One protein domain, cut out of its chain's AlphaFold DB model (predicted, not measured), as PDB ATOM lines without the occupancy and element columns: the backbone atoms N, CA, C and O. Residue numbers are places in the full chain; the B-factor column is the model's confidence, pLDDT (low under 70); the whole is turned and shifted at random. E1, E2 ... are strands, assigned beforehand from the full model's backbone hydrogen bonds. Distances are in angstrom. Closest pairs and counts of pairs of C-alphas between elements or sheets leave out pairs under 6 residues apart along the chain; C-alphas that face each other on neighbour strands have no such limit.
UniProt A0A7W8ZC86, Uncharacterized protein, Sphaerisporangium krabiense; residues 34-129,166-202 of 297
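AT A GLANCE: This is residues 34 to 129 and 166 to 202 of the 297 residues of an uncharacterized protein of Sphaerisporangium krabiense (UniProt A0A7W8ZC86). Two twisted sheets stand partly face to face as a sandwich, one of five strands, E4, E1, E7, E9 and E8, the other of four, E3, E2, E5 and E6, with E8 and E9 apart from the strands of the second sheet. From the four-strand sheet the long link between E2 and E3 reaches outward, and its residues 61 to 67 stick out free. The printed part has 133 residues with nine named strands, E1 to E9 in chain order, and no named helix; the class is all strand, though the named strands hold only 62 of the 133 residues. The whole is compact, with a radius of gyration of the C-alphas of 15.0 A and spans of 41 by 38 by 29 A.

IN THESE COORDINATES: The five-strand sheet holds E4, residues 84 to 88, E1, residues 34 to 41 and 23.1 A long, E7, residues 166 to 172 and 18.7 A long, E9, residues 196 to 201, and E8, residues 186 to 188. C-alpha 34 is at (-48.851, 22.838, 30.591) and C-alpha 201 at (-54.783, 17.111, 50.880). The other sheet holds E3, residues 72 to 78, E2, residues 50 to 56, E5, residues 104 to 112 and 25.4 A long, and E6, residues 117 to 126 and 27.5 A long, which ends at C-alpha 126 (-39.633, 18.410, 27.806).

HOW THE PARTS SIT: In the first sheet E4 and E1 are antiparallel, with N 87 and O 35 2.8 A apart, within hydrogen-bond range. E1 and E7 are antiparallel, with N 167 and O 40 at 2.9 A. E7 and E9 are antiparallel, with N 170 and O 198 at 3.3 A, while E9 and E8 meet only at a point. In the second sheet, which is strongly twisted, E3 and E2 form an antiparallel hairpin with N 51 and O 77 at 2.8 A. E2 and E5 are antiparallel, with N 52 and O 110 at 2.8 A, and E5 and E6 form a hairpin with N 109 and O 120 at 2.8 A. In the sandwich, two sheets face to face, the strands of the one stand at 33 degrees to those of the other. Between the sheets, the closest C-alphas of E3 and E4 are those of Ala 77 and Val 87, 5.6 A apart.

THE WHOLE: The C-alphas of Pro 64 and Ala 81 are the two farthest apart, at 43.0 A. Residues 130 to 165 are not printed, and C-alphas 129 and 166 are 33.2 A apart across the cut. The links E2 to E3, E4 to E5 and E7 to E8 are long. The mean pLDDT of the printed part is 74.2; residues 122 to 129 and 166 to 202 are under 70.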
ATOM      1  N   ILE A  34     -49.878  23.421  29.708       74.88
ATOM      2  CA  ILE A  34     -48.851  22.838  30.591       74.88
ATOM      3  C   ILE A  34     -49.474  22.278  31.868       74.88
ATOM      4  O   ILE A  34     -49.036  21.238  32.349       74.88
ATOM      5  N   ALA A  35     -50.521  22.920  32.389       84.75
ATOM      6  CA  ALA A  35     -51.185  22.488  33.612       84.75
ATOM      7  C   ALA A  35     -52.697  22.693  33.514       84.75
ATOM      8  O   ALA A  35     -53.163  23.703  32.988       84.75
ATOM      9  N   GLY A  36     -53.457  21.744  34.050       89.75
ATOM     10  CA  GLY A  36     -54.896  21.864  34.219       89.75
ATOM     11  C   GLY A  36     -55.350  21.123  35.468       89.75
ATOM     12  O   GLY A  36     -54.692  20.185  35.924       89.75
ATOM     13  N   GLY A  37     -56.465  21.559  36.040       93.38
ATOM     14  CA  GLY A  37     -56.981  20.946  37.251       93.38
ATOM     15  C   GLY A  37     -58.282  21.548  37.742       93.38
ATOM     16  O   GLY A  37     -58.892  22.391  37.083       93.38
ATOM     17  N   VAL A  38     -58.700  21.086  38.917       94.19
ATOM     18  CA  VAL A  38     -59.870  21.596  39.637       94.19
ATOM     19  C   VAL A  38     -59.463  21.989  41.049       94.19
ATOM     20  O   VAL A  38     -58.797  21.215  41.740       94.19
ATOM     21  N   VAL A  39     -59.886  23.178  41.468       93.12
ATOM     22  CA  VAL A  39     -59.703  23.715  42.813       93.12
ATOM     23  C   VAL A  39     -61.007  23.564  43.583       93.12
ATOM     24  O   VAL A  39     -62.049  24.083  43.173       93.12
ATOM     25  N   VAL A  40     -60.949  22.849  44.706       94.00
ATOM     26  CA  VAL A  40     -62.084  22.711  45.624       94.00
ATOM     27  C   VAL A  40     -61.676  23.062  47.056       94.00
ATOM     28  O   VAL A  40     -60.563  22.755  47.483       94.00
ATOM     29  N   LYS A  41     -62.597  23.669  47.806       90.75
ATOM     30  CA  LYS A  41     -62.509  23.964  49.240       90.75
ATOM     31  C   LYS A  41     -63.713  23.316  49.917       90.75
ATOM     32  O   LYS A  41     -64.845  23.528  49.491       90.75
ATOM     33  N   ASP A  42     -63.468  22.431  50.882       89.19
ATOM     34  CA  ASP A  42     -64.521  21.671  51.583       89.19
ATOM     35  C   ASP A  42     -65.458  20.878  50.651       89.19
ATOM     36  O   ASP A  42     -66.647  20.690  50.906       89.19
ATOM     37  N   GLY A  43     -64.910  20.402  49.528       91.31
ATOM     38  CA  GLY A  43     -65.660  19.685  48.493       91.31
ATOM     39  C   GLY A  43     -66.502  20.579  47.575       91.31
ATOM     40  O   GLY A  43     -67.194  20.055  46.703       91.31
ATOM     41  N   VAL A  44     -66.430  21.903  47.729       93.19
ATOM     42  CA  VAL A  44     -67.092  22.892  46.870       93.19
ATOM     43  C   VAL A  44     -66.072  23.501  45.913       93.19
ATOM     44  O   VAL A  44     -64.954  23.813  46.309       93.19
ATOM     45  N   ALA A  45     -66.438  23.657  44.642       94.69
ATOM     46  CA  ALA A  45     -65.588  24.311  43.652       94.69
ATOM     47  C   ALA A  45     -65.312  25.777  44.020       94.69
ATOM     48  O   ALA A  45     -66.229  26.495  44.419       94.69
ATOM     49  N   VAL A  46     -64.063  26.214  43.858       95.94
ATOM     50  CA  VAL A  46     -63.660  27.606  44.101       95.94
ATOM     51  C   VAL A  46     -63.623  28.348  42.771       95.94
ATOM     52  O   VAL A  46     -62.757  28.071  41.944       95.94
ATOM     53  N   GLU A  47     -64.553  29.275  42.551       97.44
ATOM     54  CA  GLU A  47     -64.582  30.159  41.377       97.44
ATOM     55  C   GLU A  47     -63.668  31.373  41.580       97.44
ATOM     56  O   GLU A  47     -63.644  31.958  42.662       97.44
ATOM     57  N   GLY A  48     -62.947  31.776  40.531       96.88
ATOM     58  CA  GLY A  48     -62.139  32.994  40.534       96.88
ATOM     59  C   GLY A  48     -60.825  32.914  41.315       96.88
ATOM     60  O   GLY A  48     -60.203  33.951  41.514       96.88
ATOM     61  N   ALA A  49     -60.382  31.724  41.731       97.12
ATOM     62  CA  ALA A  49     -59.050  31.541  42.299       97.12
ATOM     63  C   ALA A  49     -57.989  31.806  41.225       97.12
ATOM     64  O   ALA A  49     -58.093  31.297  40.106       97.12
ATOM     65  N   ASP A  50     -56.960  32.572  41.571       97.56
ATOM     66  CA  ASP A  50     -55.836  32.864  40.695       97.56
ATOM     67  C   ASP A  50     -54.867  31.681  40.675       97.56
ATOM     68  O   ASP A  50     -54.473  31.152  41.712       97.56
ATOM     69  N   VAL A  51     -54.458  31.271  39.479       96.19
ATOM     70  CA  VAL A  51     -53.500  30.190  39.254       96.19
ATOM     71  C   VAL A  51     -52.313  30.740  38.487       96.19
ATOM     72  O   VAL A  51     -52.445  31.154  37.338       96.19
ATOM     73  N   LEU A  52     -51.134  30.709  39.095       95.56
ATOM     74  CA  LEU A  52     -49.877  31.146  38.501       95.56
ATOM     75  C   LEU A  52     -48.973  29.940  38.254       95.56
ATOM     76  O   LEU A  52     -48.798  29.094  39.127       95.56
ATOM     77  N   VAL A  53     -48.353  29.892  37.077       94.31
ATOM     78  CA  VAL A  53     -47.246  28.977  36.777       94.31
ATOM     79  C   VAL A  53     -45.957  29.775  36.868       94.31
ATOM     80  O   VAL A  53     -45.724  30.696  36.080       94.31
ATOM     81  N   LEU A  54     -45.108  29.411  37.817       94.50
ATOM     82  CA  LEU A  54     -43.771  29.955  37.980       94.50
ATOM     83  C   LEU A  54     -42.766  28.967  37.393       94.50
ATOM     84  O   LEU A  54     -42.797  27.794  37.729       94.50
ATOM     85  N   SER A  55     -41.861  29.419  36.532       93.62
ATOM     86  CA  SER A  55     -40.696  28.631  36.130       93.62
ATOM     87  C   SER A  55     -39.537  28.888  37.084       93.62
ATOM     88  O   SER A  55     -39.298  30.028  37.497       93.62
ATOM     89  N   MET A  56     -38.792  27.832  37.380       93.19
ATOM     90  CA  MET A  56     -37.585  27.863  38.199       93.19
ATOM     91  C   MET A  56     -36.341  27.690  37.315       93.19
ATOM     92  O   MET A  56     -36.436  27.043  36.272       93.19
ATOM     93  N   PRO A  57     -35.174  28.231  37.713       92.06
ATOM     94  CA  PRO A  57     -33.900  27.910  37.073       92.06
ATOM     95  C   PRO A  57     -33.673  26.394  36.993       92.06
ATOM     96  O   PRO A  57     -34.052  25.670  37.911       92.06
ATOM     97  N   ALA A  58     -33.047  25.908  35.920       89.62
ATOM     98  CA  ALA A  58     -32.774  24.479  35.750       89.62
ATOM     99  C   ALA A  58     -31.725  23.975  36.759       89.62
ATOM    100  O   ALA A  58     -31.858  22.887  37.317       89.62
ATOM    101  N   ASP A  59     -30.719  24.801  37.047       88.69
ATOM    102  CA  ASP A  59     -29.582  24.454  37.902       88.69
ATOM    103  C   ASP A  59     -29.793  24.890  39.363       88.69
ATOM    104  O   ASP A  59     -29.031  25.676  39.926       88.69
ATOM    105  N   LEU A  60     -30.876  24.411  39.986       85.25
ATOM    106  CA  LEU A  60     -31.140  24.686  41.407       85.25
ATOM    107  C   LEU A  60     -30.107  24.044  42.335       85.25
ATOM    108  O   LEU A  60     -29.918  24.520  43.449       85.25
ATOM    109  N   GLU A  61     -29.455  22.971  41.893       86.31
ATOM    110  CA  GLU A  61     -28.464  22.243  42.689       86.31
ATOM    111  C   GLU A  61     -27.154  23.025  42.834       86.31
ATOM    112  O   GLU A  61     -26.470  22.887  43.848       86.31
ATOM    113  N   SER A  62     -26.829  23.899  41.874       86.19
ATOM    114  CA  SER A  62     -25.702  24.832  41.996       86.19
ATOM    115  C   SER A  62     -25.941  25.978  42.980       86.19
ATOM    116  O   SER A  62     -24.988  26.667  43.358       86.19
ATOM    117  N   VAL A  63     -27.192  26.213  43.392       84.69
ATOM    118  CA  VAL A  63     -27.528  27.314  44.295       84.69
ATOM    119  C   VAL A  63     -27.011  26.960  45.692       84.69
ATOM    120  O   VAL A  63     -27.437  25.955  46.265       84.69
ATOM    121  N   PRO A  64     -26.104  27.766  46.282       88.06
ATOM    122  CA  PRO A  64     -25.608  27.512  47.628       88.06
ATOM    123  C   PRO A  64     -26.753  27.430  48.638       88.06
ATOM    124  O   PRO A  64     -27.779  28.089  48.477       88.06
ATOM    125  N   ILE A  65     -26.560  26.686  49.727       87.25
ATOM    126  CA  ILE A  65     -27.522  26.668  50.837       87.25
ATOM    127  C   ILE A  65     -27.742  28.111  51.329       87.25
ATOM    128  O   ILE A  65     -26.786  28.807  51.673       87.25
ATOM    129  N   GLY A  66     -29.001  28.565  51.340       88.75
ATOM    130  CA  GLY A  66     -29.384  29.948  51.666       88.75
ATOM    131  C   GLY A  66     -29.307  30.937  50.495       88.75
ATOM    132  O   GLY A  66     -29.611  32.116  50.668       88.75
ATOM    133  N   GLY A  67     -28.913  30.477  49.307       87.69
ATOM    134  CA  GLY A  67     -28.940  31.253  48.074       87.69
ATOM    135  C   GLY A  67     -30.367  31.580  47.630       87.69
ATOM    136  O   GLY A  67     -31.310  30.831  47.882       87.69
ATOM    137  N   LEU A  68     -30.522  32.726  46.968       86.81
ATOM    138  CA  LEU A  68     -31.811  33.178  46.454       86.81
ATOM    139  C   LEU A  68     -32.058  32.611  45.058       86.81
ATOM    140  O   LEU A  68     -31.211  32.712  44.171       86.81
ATOM    141  N   VAL A  69     -33.260  32.081  44.861       88.56
ATOM    142  CA  VAL A  69     -33.781  31.666  43.559       88.56
ATOM    143  C   VAL A  69     -34.885  32.633  43.168       88.56
ATOM    144  O   VAL A  69     -35.745  32.955  43.986       88.56
ATOM    145  N   TYR A  70     -34.868  33.096  41.921       89.44
ATOM    146  CA  TYR A  70     -35.868  34.028  41.406       89.44
ATOM    147  C   TYR A  70     -36.817  33.315  40.436       89.44
ATOM    148  O   TYR A  70     -36.530  33.277  39.236       89.44
ATOM    149  N   PRO A  71     -37.944  32.761  40.921       92.88
ATOM    150  CA  PRO A  71     -38.982  32.240  40.043       92.88
ATOM    151  C   PRO A  71     -39.510  33.321  39.098       92.88
ATOM    152  O   PRO A  71     -39.527  34.515  39.420       92.88
ATOM    153  N   ARG A  72     -39.983  32.902  37.923       95.06
ATOM    154  CA  ARG A  72     -40.609  33.794  36.938       95.06
ATOM    155  C   ARG A  72     -41.972  33.280  36.530       95.06
ATOM    156  O   ARG A  72     -42.082  32.140  36.096       95.06
ATOM    157  N   THR A  73     -42.989  34.129  36.611       94.69
ATOM    158  CA  THR A  73     -44.326  33.805  36.107       94.69
ATOM    159  C   THR A  73     -44.284  33.641  34.592       94.69
ATOM    160  O   THR A  73     -43.947  34.581  33.877       94.69
ATOM    161  N   VAL A  74     -44.618  32.444  34.120       93.81
ATOM    162  CA  VAL A  74     -44.648  32.076  32.692       93.81
ATOM    163  C   VAL A  74     -46.061  31.772  32.199       93.81
ATOM    164  O   VAL A  74     -46.293  31.661  30.999       93.81
ATOM    165  N   GLY A  75     -47.022  31.669  33.117       93.25
ATOM    166  CA  GLY A  75     -48.432  31.508  32.803       93.25
ATOM    167  C   GLY A  75     -49.310  31.931  33.970       93.25
ATOM    168  O   GLY A  75     -48.879  31.912  35.125       93.25
ATOM    169  N   ALA A  76     -50.538  32.317  33.652       95.50
ATOM    170  CA  ALA A  76     -51.568  32.624  34.628       95.50
ATOM    171  C   ALA A  76     -52.943  32.213  34.085       95.50
ATOM    172  O   ALA A  76     -53.175  32.263  32.875       95.50
ATOM    173  N   ALA A  77     -53.844  31.823  34.976       96.50
ATOM    174  CA  ALA A  77     -55.258  31.599  34.710       96.50
ATOM    175  C   ALA A  77     -56.068  31.936  35.967       96.50
ATOM    176  O   ALA A  77     -55.496  32.118  37.038       96.50
ATOM    177  N   SER A  78     -57.390  31.961  35.841       97.62
ATOM    178  CA  SER A  78     -58.294  31.954  36.992       97.62
ATOM    179  C   SER A  78     -59.263  30.785  36.855       97.62
ATOM    180  O   SER A  78     -59.556  30.353  35.733       97.62
ATOM    181  N   THR A  79     -59.736  30.243  37.973       96.75
ATOM    182  CA  THR A  79     -60.695  29.137  37.952       96.75
ATOM    183  C   THR A  79     -62.077  29.590  37.477       96.75
ATOM    184  O   THR A  79     -62.534  30.689  37.791       96.75
ATOM    185  N   ASP A  80     -62.759  28.732  36.719       97.38
ATOM    186  CA  ASP A  80     -64.146  28.949  36.300       97.38
ATOM    187  C   ASP A  80     -65.158  28.640  37.424       97.38
ATOM    188  O   ASP A  80     -64.792  28.235  38.527       97.38
ATOM    189  N   ALA A  81     -66.456  28.786  37.140       97.50
ATOM    190  CA  ALA A  81     -67.541  28.492  38.087       97.50
ATOM    191  C   ALA A  81     -67.598  27.024  38.565       97.50
ATOM    192  O   ALA A  81     -68.308  26.697  39.513       97.50
ATOM    193  N   LEU A  82     -66.877  26.115  37.900       96.88
ATOM    194  CA  LEU A  82     -66.725  24.713  38.295       96.88
ATOM    195  C   LEU A  82     -65.374  24.453  38.977       96.88
ATOM    196  O   LEU A  82     -65.022  23.293  39.201       96.88
ATOM    197  N   GLY A  83     -64.621  25.506  39.301       96.38
ATOM    198  CA  GLY A  83     -63.303  25.436  39.918       96.38
ATOM    199  C   GLY A  83     -62.209  24.975  38.962       96.38
ATOM    200  O   GLY A  83     -61.110  24.654  39.409       96.38
ATOM    201  N   ARG A  84     -62.484  24.883  37.658       96.75
ATOM    202  CA  ARG A  84     -61.541  24.348  36.673       96.75
ATOM    203  C   ARG A  84     -60.601  25.434  36.202       96.75
ATOM    204  O   ARG A  84     -61.022  26.562  35.970       96.75
ATOM    205  N   PHE A  85     -59.351  25.067  35.973       95.31
ATOM    206  CA  PHE A  85     -58.380  25.940  35.333       95.31
ATOM    207  C   PHE A  85     -57.574  25.177  34.289       95.31
ATOM    208  O   PHE A  85     -57.336  23.974  34.410       95.31
ATOM    209  N   THR A  86     -57.100  25.924  33.297       94.25
ATOM    210  CA  THR A  86     -56.118  25.467  32.316       94.25
ATOM    211  C   THR A  86     -55.130  26.598  32.092       94.25
ATOM    212  O   THR A  86     -55.528  27.690  31.686       94.25
ATOM    213  N   VAL A  87     -53.846  26.347  32.338       92.06
ATOM    214  CA  VAL A  87     -52.781  27.315  32.077       92.06
ATOM    215  C   VAL A  87     -52.045  26.933  30.803       92.06
ATOM    216  O   VAL A  87     -51.395  25.886  30.703       92.06
ATOM    217  N   ASN A  88     -52.121  27.835  29.831       89.38
ATOM    218  CA  ASN A  88     -51.272  27.810  28.653       89.38
ATOM    219  C   ASN A  88     -50.029  28.643  28.944       89.38
ATOM    220  O   ASN A  88     -50.137  29.795  29.360       89.38
ATOM    221  N   VAL A  89     -48.860  28.061  28.716       87.62
ATOM    222  CA  VAL A  89     -47.585  28.764  28.846       87.62
ATOM    223  C   VAL A  89     -47.047  28.994  27.450       87.62
ATOM    224  O   VAL A  89     -46.962  28.062  26.648       87.62
ATOM    225  N   ASP A  90     -46.689  30.239  27.163       85.81
ATOM    226  CA  ASP A  90     -45.933  30.567  25.965       85.81
ATOM    227  C   ASP A  90     -44.471  30.147  26.185       85.81
ATOM    228  O   ASP A  90     -43.824  30.676  27.095       85.81
ATOM    229  N   PRO A  91     -43.909  29.228  25.376       84.50
ATOM    230  CA  PRO A  91     -42.507  28.853  25.499       84.50
ATOM    231  C   PRO A  91     -41.548  30.046  25.386       84.50
ATOM    232  O   PRO A  91     -40.467  30.012  25.969       84.50
ATOM    233  N   ALA A  92     -41.935  31.111  24.673       88.25
ATOM    234  CA  ALA A  92     -41.134  32.326  24.555       88.25
ATOM    235  C   ALA A  92     -41.096  33.164  25.846       88.25
ATOM    236  O   ALA A  92     -40.204  33.996  26.004       88.25
ATOM    237  N   ALA A  93     -42.034  32.946  26.776       89.38
ATOM    238  CA  ALA A  93     -42.049  33.603  28.082       89.38
ATOM    239  C   ALA A  93     -41.099  32.939  29.096       89.38
ATOM    240  O   ALA A  93     -40.839  33.516  30.153       89.38
ATOM    241  N   ILE A  94     -40.574  31.745  28.793       90.94
ATOM    242  CA  ILE A  94     -39.649  31.030  29.675       90.94
ATOM    243  C   ILE A  94     -38.270  31.706  29.611       90.94
ATOM    244  O   ILE A  94     -37.683  31.798  28.530       90.94
ATOM    245  N   PRO A  95     -37.718  32.171  30.747       92.06
ATOM    246  CA  PRO A  95     -36.414  32.819  30.759       92.06
ATOM    247  C   PRO A  95     -35.282  31.873  30.327       92.06
ATOM    248  O   PRO A  95     -35.314  30.677  30.638       92.06
ATOM    249  N   PRO A  96     -34.216  32.399  29.695       90.81
ATOM    250  CA  PRO A  96     -32.991  31.635  29.489       90.81
ATOM    251  C   PRO A  96     -32.467  31.053  30.811       90.81
ATOM    252  O   PRO A  96     -32.419  31.752  31.822       90.81
ATOM    253  N   GLY A  97     -32.076  29.776  30.802       91.31
ATOM    254  CA  GLY A  97     -31.575  29.065  31.986       91.31
ATOM    255  C   GLY A  97     -32.648  28.453  32.897       91.31
ATOM    256  O   GLY A  97     -32.296  27.801  33.875       91.31
ATOM    257  N   HIS A  98     -33.941  28.632  32.597       93.00
ATOM    258  CA  HIS A  98     -35.035  27.938  33.300       93.00
ATOM    259  C   HIS A  98     -35.422  26.604  32.644       93.00
ATOM    260  O   HIS A  98     -36.031  25.750  33.284       93.00
ATOM    261  N   ALA A  99     -35.064  26.422  31.372       90.69
ATOM    262  CA  ALA A  99     -35.157  25.142  30.683       90.69
ATOM    263  C   ALA A  99     -33.793  24.435  30.715       90.69
ATOM    264  O   ALA A  99     -32.767  25.096  30.528       90.69
ATOM    265  N   ASP A 100     -33.785  23.123  30.945       86.19
ATOM    266  CA  ASP A 100     -32.575  22.299  30.880       86.19
ATOM    267  C   ASP A 100     -32.136  22.007  29.428       86.19
ATOM    268  O   ASP A 100     -32.705  22.528  28.462       86.19
ATOM    269  N   GLU A 101     -31.094  21.187  29.258       85.62
ATOM    270  CA  GLU A 101     -30.543  20.833  27.941       85.62
ATOM    271  C   GLU A 101     -31.549  20.090  27.041       85.62
ATOM    272  O   GLU A 101     -31.542  20.271  25.819       85.62
ATOM    273  N   ASP A 102     -32.462  19.322  27.641       83.06
ATOM    274  CA  ASP A 102     -33.555  18.620  26.959       83.06
ATOM    275  C   ASP A 102     -34.780  19.532  26.733       83.06
ATOM    276  O   ASP A 102     -35.759  19.172  26.061       83.06
ATOM    277  N   GLY A 103     -34.715  20.756  27.254       83.75
ATOM    278  CA  GLY A 103     -35.779  21.740  27.248       83.75
ATOM    279  C   GLY A 103     -36.835  21.494  28.322       83.75
ATOM    280  O   GLY A 103     -37.904  22.090  28.231       83.75
ATOM    281  N   ALA A 104     -36.612  20.615  29.296       84.94
ATOM    282  CA  ALA A 104     -37.548  20.448  30.395       84.94
ATOM    283  C   ALA A 104     -37.515  21.651  31.336       84.94
ATOM    284  O   ALA A 104     -36.469  22.257  31.568       84.94
ATOM    285  N   VAL A 105     -38.683  22.019  31.855       87.50
ATOM    286  CA  VAL A 105     -38.846  23.202  32.702       87.50
ATOM    287  C   VAL A 105     -39.357  22.749  34.054       87.50
ATOM    288  O   VAL A 105     -40.368  22.055  34.157       87.50
ATOM    289  N   ARG A 106     -38.674  23.163  35.117       88.81
ATOM    290  CA  ARG A 106     -39.203  22.982  36.466       88.81
ATOM    291  C   ARG A 106     -40.202  24.093  36.753       88.81
ATOM    292  O   ARG A 106     -39.880  25.268  36.560       88.81
ATOM    293  N   ILE A 107     -41.394  23.725  37.210       90.88
ATOM    294  CA  ILE A 107     -42.465  24.679  37.480       90.88
ATOM    295  C   ILE A 107     -42.998  24.562  38.910       90.88
ATOM    296  O   ILE A 107     -43.039  23.492  39.510       90.88
ATOM    297  N   GLU A 108     -43.442  25.685  39.451       92.75
ATOM    298  CA  GLU A 108     -44.243  25.770  40.667       92.75
ATOM    299  C   GLU A 108     -45.614  26.328  40.278       92.75
ATOM    300  O   GLU A 108     -45.715  27.377  39.639       92.75
ATOM    301  N   LEU A 109     -46.677  25.606  40.628       93.56
ATOM    302  CA  LEU A 109     -48.040  26.109  40.574       93.56
ATOM    303  C   LEU A 109     -48.353  26.798  41.896       93.56
ATOM    304  O   LEU A 109     -48.257  26.184  42.959       93.56
ATOM    305  N   VAL A 110     -48.772  28.056  41.815       95.12
ATOM    306  CA  VAL A 110     -49.303  28.811  42.949       95.12
ATOM    307  C   VAL A 110     -50.776  29.067  42.684       95.12
ATOM    308  O   VAL A 110     -51.121  29.698  41.689       95.12
ATOM    309  N   ILE A 111     -51.640  28.545  43.545       94.62
ATOM    310  CA  ILE A 111     -53.092  28.704  43.476       94.62
ATOM    311  C   ILE A 111     -53.510  29.517  44.694       94.62
ATOM    312  O   ILE A 111     -53.216  29.107  45.816       94.62
ATOM    313  N   ALA A 112     -54.178  30.645  44.492       95.12
ATOM    314  CA  ALA A 112     -54.579  31.529  45.576       95.12
ATOM    315  C   ALA A 112     -56.028  32.007  45.432       95.12
ATOM    316  O   ALA A 112     -56.508  32.250  44.327       95.12
ATOM    317  N   ASP A 113     -56.708  32.154  46.565       93.31
ATOM    318  CA  ASP A 113     -57.952  32.915  46.698       93.31
ATOM    319  C   ASP A 113     -57.727  34.120  47.637       93.31
ATOM    320  O   ASP A 113     -56.589  34.451  47.975       93.31
ATOM    321  N   ASP A 114     -58.792  34.816  48.042       90.62
ATOM    322  CA  ASP A 114     -58.690  35.991  48.923       90.62
ATOM    323  C   ASP A 114     -58.129  35.673  50.330       90.62
ATOM    324  O   ASP A 114     -57.719  36.583  51.056       90.62
ATOM    325  N   GLU A 115     -58.125  34.402  50.736       91.00
ATOM    326  CA  GLU A 115     -57.829  33.946  52.098       91.00
ATOM    327  C   GLU A 115     -56.692  32.908  52.168       91.00
ATOM    328  O   GLU A 115     -56.043  32.782  53.208       91.00
ATOM    329  N   HIS A 116     -56.435  32.167  51.088       90.88
ATOM    330  CA  HIS A 116     -55.563  30.994  51.055       90.88
ATOM    331  C   HIS A 116     -54.587  31.055  49.883       90.88
ATOM    332  O   HIS A 116     -54.926  31.486  48.785       90.88
ATOM    333  N   GLU A 117     -53.388  30.517  50.102       92.00
ATOM    334  CA  GLU A 117     -52.396  30.253  49.061       92.00
ATOM    335  C   GLU A 117     -51.947  28.795  49.168       92.00
ATOM    336  O   GLU A 117     -51.652  28.285  50.250       92.00
ATOM    337  N   VAL A 118     -51.876  28.124  48.024       88.25
ATOM    338  CA  VAL A 118     -51.396  26.758  47.883       88.25
ATOM    339  C   VAL A 118     -50.296  26.708  46.847       88.25
ATOM    340  O   VAL A 118     -50.433  27.219  45.739       88.25
ATOM    341  N   ARG A 119     -49.208  26.033  47.213       90.81
ATOM    342  CA  ARG A 119     -48.046  25.819  46.357       90.81
ATOM    343  C   ARG A 119     -47.893  24.348  46.046       90.81
ATOM    344  O   ARG A 119     -47.953  23.502  46.938       90.81
ATOM    345  N   TRP A 120     -47.656  24.055  44.780       85.44
ATOM    346  CA  TRP A 120     -47.357  22.720  44.300       85.44
ATOM    347  C   TRP A 120     -46.152  22.777  43.374       85.44
ATOM    348  O   TRP A 120     -46.124  23.552  42.424       85.44
ATOM    349  N   ASN A 121     -45.152  21.951  43.659       77.94
ATOM    350  CA  ASN A 121     -43.932  21.879  42.868       77.94
ATOM    351  C   ASN A 121     -43.983  20.646  41.975       77.94
ATOM    352  O   ASN A 121     -44.207  19.543  42.477       77.94
ATOM    353  N   ASP A 122     -43.712  20.830  40.686       67.75
ATOM    354  CA  ASP A 122     -43.571  19.727  39.745       67.75
ATOM    355  C   ASP A 122     -42.469  19.980  38.724       67.75
ATOM    356  O   ASP A 122     -42.073  21.105  38.417       67.75
ATOM    357  N   THR A 123     -41.943  18.891  38.188       57.81
ATOM    358  CA  THR A 123     -40.947  18.936  37.123       57.81
ATOM    359  C   THR A 123     -41.650  18.551  35.831       57.81
ATOM    360  O   THR A 123     -41.667  17.386  35.449       57.81
ATOM    361  N   ALA A 124     -42.294  19.521  35.176       58.44
ATOM    362  CA  ALA A 124     -43.189  19.234  34.064       58.44
ATOM    363  C   ALA A 124     -42.617  19.658  32.694       58.44
ATOM    364  O   ALA A 124     -42.490  20.836  32.372       58.44
ATOM    365  N   VAL A 125     -42.470  18.629  31.849       54.28
ATOM    366  CA  VAL A 125     -42.498  18.607  30.370       54.28
ATOM    367  C   VAL A 125     -41.188  18.942  29.637       54.28
ATOM    368  O   VAL A 125     -40.738  20.079  29.710       54.28
ATOM    369  N   PRO A 126     -40.634  18.032  28.801       41.22
ATOM    370  CA  PRO A 126     -39.633  18.410  27.806       41.22
ATOM    371  C   PRO A 126     -40.256  19.382  26.790       41.22
ATOM    372  O   PRO A 126     -41.169  19.009  26.047       41.22
ATOM    373  N   ALA A 127     -39.750  20.619  26.694       42.19
ATOM    374  CA  ALA A 127     -40.177  21.595  25.680       42.19
ATOM    375  C   ALA A 127     -40.010  21.058  24.248       42.19
ATOM    376  O   ALA A 127     -40.653  21.536  23.310       42.19
ATOM    377  N   ARG A 128     -39.183  20.022  24.075       36.78
ATOM    378  CA  ARG A 128     -38.972  19.310  22.820       36.78
ATOM    379  C   ARG A 128     -39.488  17.880  22.941       36.78
ATOM    380  O   ARG A 128     -38.770  16.977  23.349       36.78
ATOM    381  N   HIS A 129     -40.710  17.622  22.484       32.72
ATOM    382  CA  HIS A 129     -40.956  16.287  21.938       32.72
ATOM    383  C   HIS A 129     -40.312  16.237  20.550       32.72
ATOM    384  O   HIS A 129     -40.765  16.980  19.675       32.72
ATOM    385  N   LEU A 166     -57.955  23.170  51.120       35.28
ATOM    386  CA  LEU A 166     -57.898  23.252  49.674       35.28
ATOM    387  C   LEU A 166     -57.407  21.909  49.137       35.28
ATOM    388  O   LEU A 166     -56.373  21.385  49.563       35.28
ATOM    389  N   LYS A 167     -58.149  21.369  48.181       56.00
ATOM    390  CA  LYS A 167     -57.787  20.162  47.458       56.00
ATOM    391  C   LYS A 167     -57.656  20.505  45.989       56.00
ATOM    392  O   LYS A 167     -58.577  21.036  45.370       56.00
ATOM    393  N   VAL A 168     -56.493  20.178  45.446       52.34
ATOM    394  CA  VAL A 168     -56.183  20.382  44.035       52.34
ATOM    395  C   VAL A 168     -56.086  19.014  43.390       52.34
ATOM    396  O   VAL A 168     -55.324  18.158  43.845       52.34
ATOM    397  N   VAL A 169     -56.888  18.805  42.349       62.19
ATOM    398  CA  VAL A 169     -56.752  17.649  41.464       62.19
ATOM    399  C   VAL A 169     -56.064  18.140  40.203       62.19
ATOM    400  O   VAL A 169     -56.675  18.869  39.423       62.19
ATOM    401  N   VAL A 170     -54.793  17.778  40.029       56.47
ATOM    402  CA  VAL A 170     -54.019  18.117  38.826       56.47
ATOM    403  C   VAL A 170     -54.130  16.968  37.834       56.47
ATOM    404  O   VAL A 170     -53.875  15.814  38.191       56.47
ATOM    405  N   GLU A 171     -54.508  17.284  36.596       51.94
ATOM    406  CA  GLU A 171     -54.452  16.340  35.484       51.94
ATOM    407  C   GLU A 171     -53.108  16.475  34.773       51.94
ATOM    408  O   GLU A 171     -52.795  17.504  34.172       51.94
ATOM    409  N   VAL A 172     -52.302  15.416  34.839       46.94
ATOM    410  CA  VAL A 172     -50.983  15.387  34.203       46.94
ATOM    411  C   VAL A 172     -51.102  14.761  32.807       46.94
ATOM    412  O   VAL A 172     -51.601  13.633  32.690       46.94
ATOM    413  N   PRO A 173     -50.656  15.445  31.735       41.66
ATOM    414  CA  PRO A 173     -50.740  14.910  30.382       41.66
ATOM    415  C   PRO A 173     -49.839  13.671  30.192       41.66
ATOM    416  O   PRO A 173     -48.810  13.537  30.862       41.66
ATOM    417  N   PRO A 174     -50.177  12.762  29.255       39.50
ATOM    418  CA  PRO A 174     -49.357  11.586  28.970       39.50
ATOM    419  C   PRO A 174     -47.911  11.969  28.610       39.50
ATOM    420  O   PRO A 174     -47.690  12.756  27.693       39.50
ATOM    421  N   GLY A 175     -46.929  11.382  29.305       36.91
ATOM    422  CA  GLY A 175     -45.496  11.609  29.060       36.91
ATOM    423  C   GLY A 175     -44.816  12.620  29.992       36.91
ATOM    424  O   GLY A 175     -43.602  12.786  29.891       36.91
ATOM    425  N   ALA A 176     -45.556  13.258  30.901       37.72
ATOM    426  CA  ALA A 176     -44.981  14.009  32.015       37.72
ATOM    427  C   ALA A 176     -44.697  13.085  33.219       37.72
ATOM    428  O   ALA A 176     -45.408  12.104  33.445       37.72
ATOM    429  N   TYR A 177     -43.635  13.386  33.970       37.22
ATOM    430  CA  TYR A 177     -43.210  12.643  35.160       37.22
ATOM    431  C   TYR A 177     -43.397  13.526  36.391       37.22
ATOM    432  O   TYR A 177     -42.969  14.671  36.375       37.22
ATOM    433  N   VAL A 178     -43.994  12.983  37.454       33.97
ATOM    434  CA  VAL A 178     -44.229  13.716  38.705       33.97
ATOM    435  C   VAL A 178     -43.236  13.257  39.760       33.97
ATOM    436  O   VAL A 178     -43.183  12.067  40.071       33.97
ATOM    437  N   THR A 179     -42.499  14.197  40.351       32.50
ATOM    438  CA  THR A 179     -41.659  13.930  41.531       32.50
ATOM    439  C   THR A 179     -42.039  14.916  42.636       32.50
ATOM    440  O   THR A 179     -41.714  16.097  42.522       32.50
ATOM    441  N   PRO A 180     -42.744  14.486  43.697       31.91
ATOM    442  CA  PRO A 180     -43.143  15.381  44.766       31.91
ATOM    443  C   PRO A 180     -41.918  15.628  45.638       31.91
ATOM    444  O   PRO A 180     -41.351  14.692  46.202       31.91
ATOM    445  N   LEU A 181     -41.486  16.882  45.743       31.42
ATOM    446  CA  LEU A 181     -40.359  17.194  46.616       31.42
ATOM    447  C   LEU A 181     -40.813  17.277  48.075       31.42
ATOM    448  O   LEU A 181     -40.123  16.723  48.923       31.42
ATOM    449  N   TRP A 182     -41.992  17.837  48.383       28.86
ATOM    450  CA  TRP A 182     -42.449  18.027  49.769       28.86
ATOM    451  C   TRP A 182     -43.967  17.780  49.911       28.86
ATOM    452  O   TRP A 182     -44.765  18.593  49.452       28.86
ATOM    453  N   SER A 183     -44.346  16.644  50.522       33.47
ATOM    454  CA  SER A 183     -45.647  16.261  51.138       33.47
ATOM    455  C   SER A 183     -46.098  14.837  50.770       33.47
ATOM    456  O   SER A 183     -45.649  14.248  49.786       33.47
ATOM    457  N   SER A 184     -46.970  14.260  51.605       33.47
ATOM    458  CA  SER A 184     -47.606  12.949  51.429       33.47
ATOM    459  C   SER A 184     -48.589  12.966  50.253       33.47
ATOM    460  O   SER A 184     -49.803  13.005  50.437       33.47
ATOM    461  N   ALA A 185     -48.066  12.964  49.028       35.47
ATOM    462  CA  ALA A 185     -48.867  12.781  47.829       35.47
ATOM    463  C   ALA A 185     -49.338  11.321  47.752       35.47
ATOM    464  O   ALA A 185     -48.531  10.387  47.751       35.47
ATOM    465  N   HIS A 186     -50.652  11.112  47.679       34.44
ATOM    466  CA  HIS A 186     -51.213   9.791  47.423       34.44
ATOM    467  C   HIS A 186     -51.455   9.621  45.924       34.44
ATOM    468  O   HIS A 186     -52.250  10.338  45.317       34.44
ATOM    469  N   TYR A 187     -50.785   8.638  45.330       33.47
ATOM    470  CA  TYR A 187     -50.985   8.266  43.935       33.47
ATOM    471  C   TYR A 187     -52.081   7.217  43.820       33.47
ATOM    472  O   TYR A 187     -52.035   6.179  44.483       33.47
ATOM    473  N   ARG A 188     -53.032   7.440  42.913       33.34
ATOM    474  CA  ARG A 188     -53.949   6.391  42.471       33.34
ATOM    475  C   ARG A 188     -53.812   6.208  40.967       33.34
ATOM    476  O   ARG A 188     -54.343   6.987  40.187       33.34
ATOM    477  N   SER A 189     -53.095   5.161  40.563       29.55
ATOM    478  CA  SER A 189     -53.115   4.709  39.170       29.55
ATOM    479  C   SER A 189     -54.500   4.137  38.863       29.55
ATOM    480  O   SER A 189     -54.958   3.227  39.553       29.55
ATOM    481  N   LEU A 190     -55.180   4.682  37.852       32.34
ATOM    482  CA  LEU A 190     -56.504   4.210  37.429       32.34
ATOM    483  C   LEU A 190     -56.448   3.047  36.423       32.34
ATOM    484  O   LEU A 190     -57.496   2.544  36.033       32.34
ATOM    485  N   GLY A 191     -55.252   2.567  36.058       24.70
ATOM    486  CA  GLY A 191     -55.065   1.507  35.064       24.70
ATOM    487  C   GLY A 191     -55.374   1.976  33.633       24.70
ATOM    488  O   GLY A 191     -56.465   2.445  33.331       24.70
ATOM    489  N   GLY A 192     -54.403   1.830  32.728       32.47
ATOM    490  CA  GLY A 192     -54.502   2.290  31.334       32.47
ATOM    491  C   GLY A 192     -53.870   3.667  31.097       32.47
ATOM    492  O   GLY A 192     -53.403   4.312  32.029       32.47
ATOM    493  N   SER A 193     -53.822   4.103  29.834       33.53
ATOM    494  CA  SER A 193     -53.197   5.348  29.341       33.53
ATOM    495  C   SER A 193     -53.932   6.638  29.752       33.53
ATOM    496  O   SER A 193     -54.037   7.576  28.964       33.53
ATOM    497  N   LEU A 194     -54.521   6.651  30.943       32.91
ATOM    498  CA  LEU A 194     -55.311   7.750  31.479       32.91
ATOM    499  C   LEU A 194     -54.412   8.738  32.243       32.91
ATOM    500  O   LEU A 194     -53.359   8.330  32.743       32.91
ATOM    501  N   PRO A 195     -54.801  10.025  32.320       36.81
ATOM    502  CA  PRO A 195     -54.033  11.043  33.032       36.81
ATOM    503  C   PRO A 195     -53.818  10.647  34.497       36.81
ATOM    504  O   PRO A 195     -54.707  10.094  35.152       36.81
ATOM    505  N   LEU A 196     -52.617  10.923  35.007       38.50
ATOM    506  CA  LEU A 196     -52.303  10.745  36.421       38.50
ATOM    507  C   LEU A 196     -53.073  11.802  37.217       38.50
ATOM    508  O   LEU A 196     -52.956  12.992  36.928       38.50
ATOM    509  N   GLN A 197     -53.840  11.364  38.215       43.50
ATOM    510  CA  GLN A 197     -54.480  12.255  39.179       43.50
ATOM    511  C   GLN A 197     -53.587  12.384  40.406       43.50
ATOM    512  O   GLN A 197     -53.328  11.398  41.103       43.50
ATOM    513  N   VAL A 198     -53.141  13.607  40.679       46.81
ATOM    514  CA  VAL A 198     -52.484  13.948  41.941       46.81
ATOM    515  C   VAL A 198     -53.518  14.622  42.823       46.81
ATOM    516  O   VAL A 198     -54.075  15.652  42.451       46.81
ATOM    517  N   VAL A 199     -53.789  14.011  43.975       47.12
ATOM    518  CA  VAL A 199     -54.622  14.593  45.023       47.12
ATOM    519  C   VAL A 199     -53.700  15.023  46.152       47.12
ATOM    520  O   VAL A 199     -53.098  14.176  46.814       47.12
ATOM    521  N   ALA A 200     -53.593  16.329  46.364       49.12
ATOM    522  CA  ALA A 200     -52.944  16.885  47.541       49.12
ATOM    523  C   ALA A 200     -54.023  17.292  48.551       49.12
ATOM    524  O   ALA A 200     -54.843  18.163  48.260       49.12
ATOM    525  N   ASP A 201     -54.028  16.645  49.719       41.97
ATOM    526  CA  ASP A 201     -54.783  17.111  50.880       41.97
ATOM    527  C   ASP A 201     -53.843  17.986  51.710       41.97
ATOM    528  O   ASP A 201     -52.897  17.493  52.331       41.97
ATOM    529  N   LEU A 202     -54.085  19.292  51.713       42.22
ATOM    530  CA  LEU A 202     -53.277  20.222  52.490       42.22
ATOM    531  C   LEU A 202     -53.944  20.410  53.846       42.22
ATOM    532  O   LEU A 202     -55.042  20.948  53.946       42.22
TER     533      LEU A 202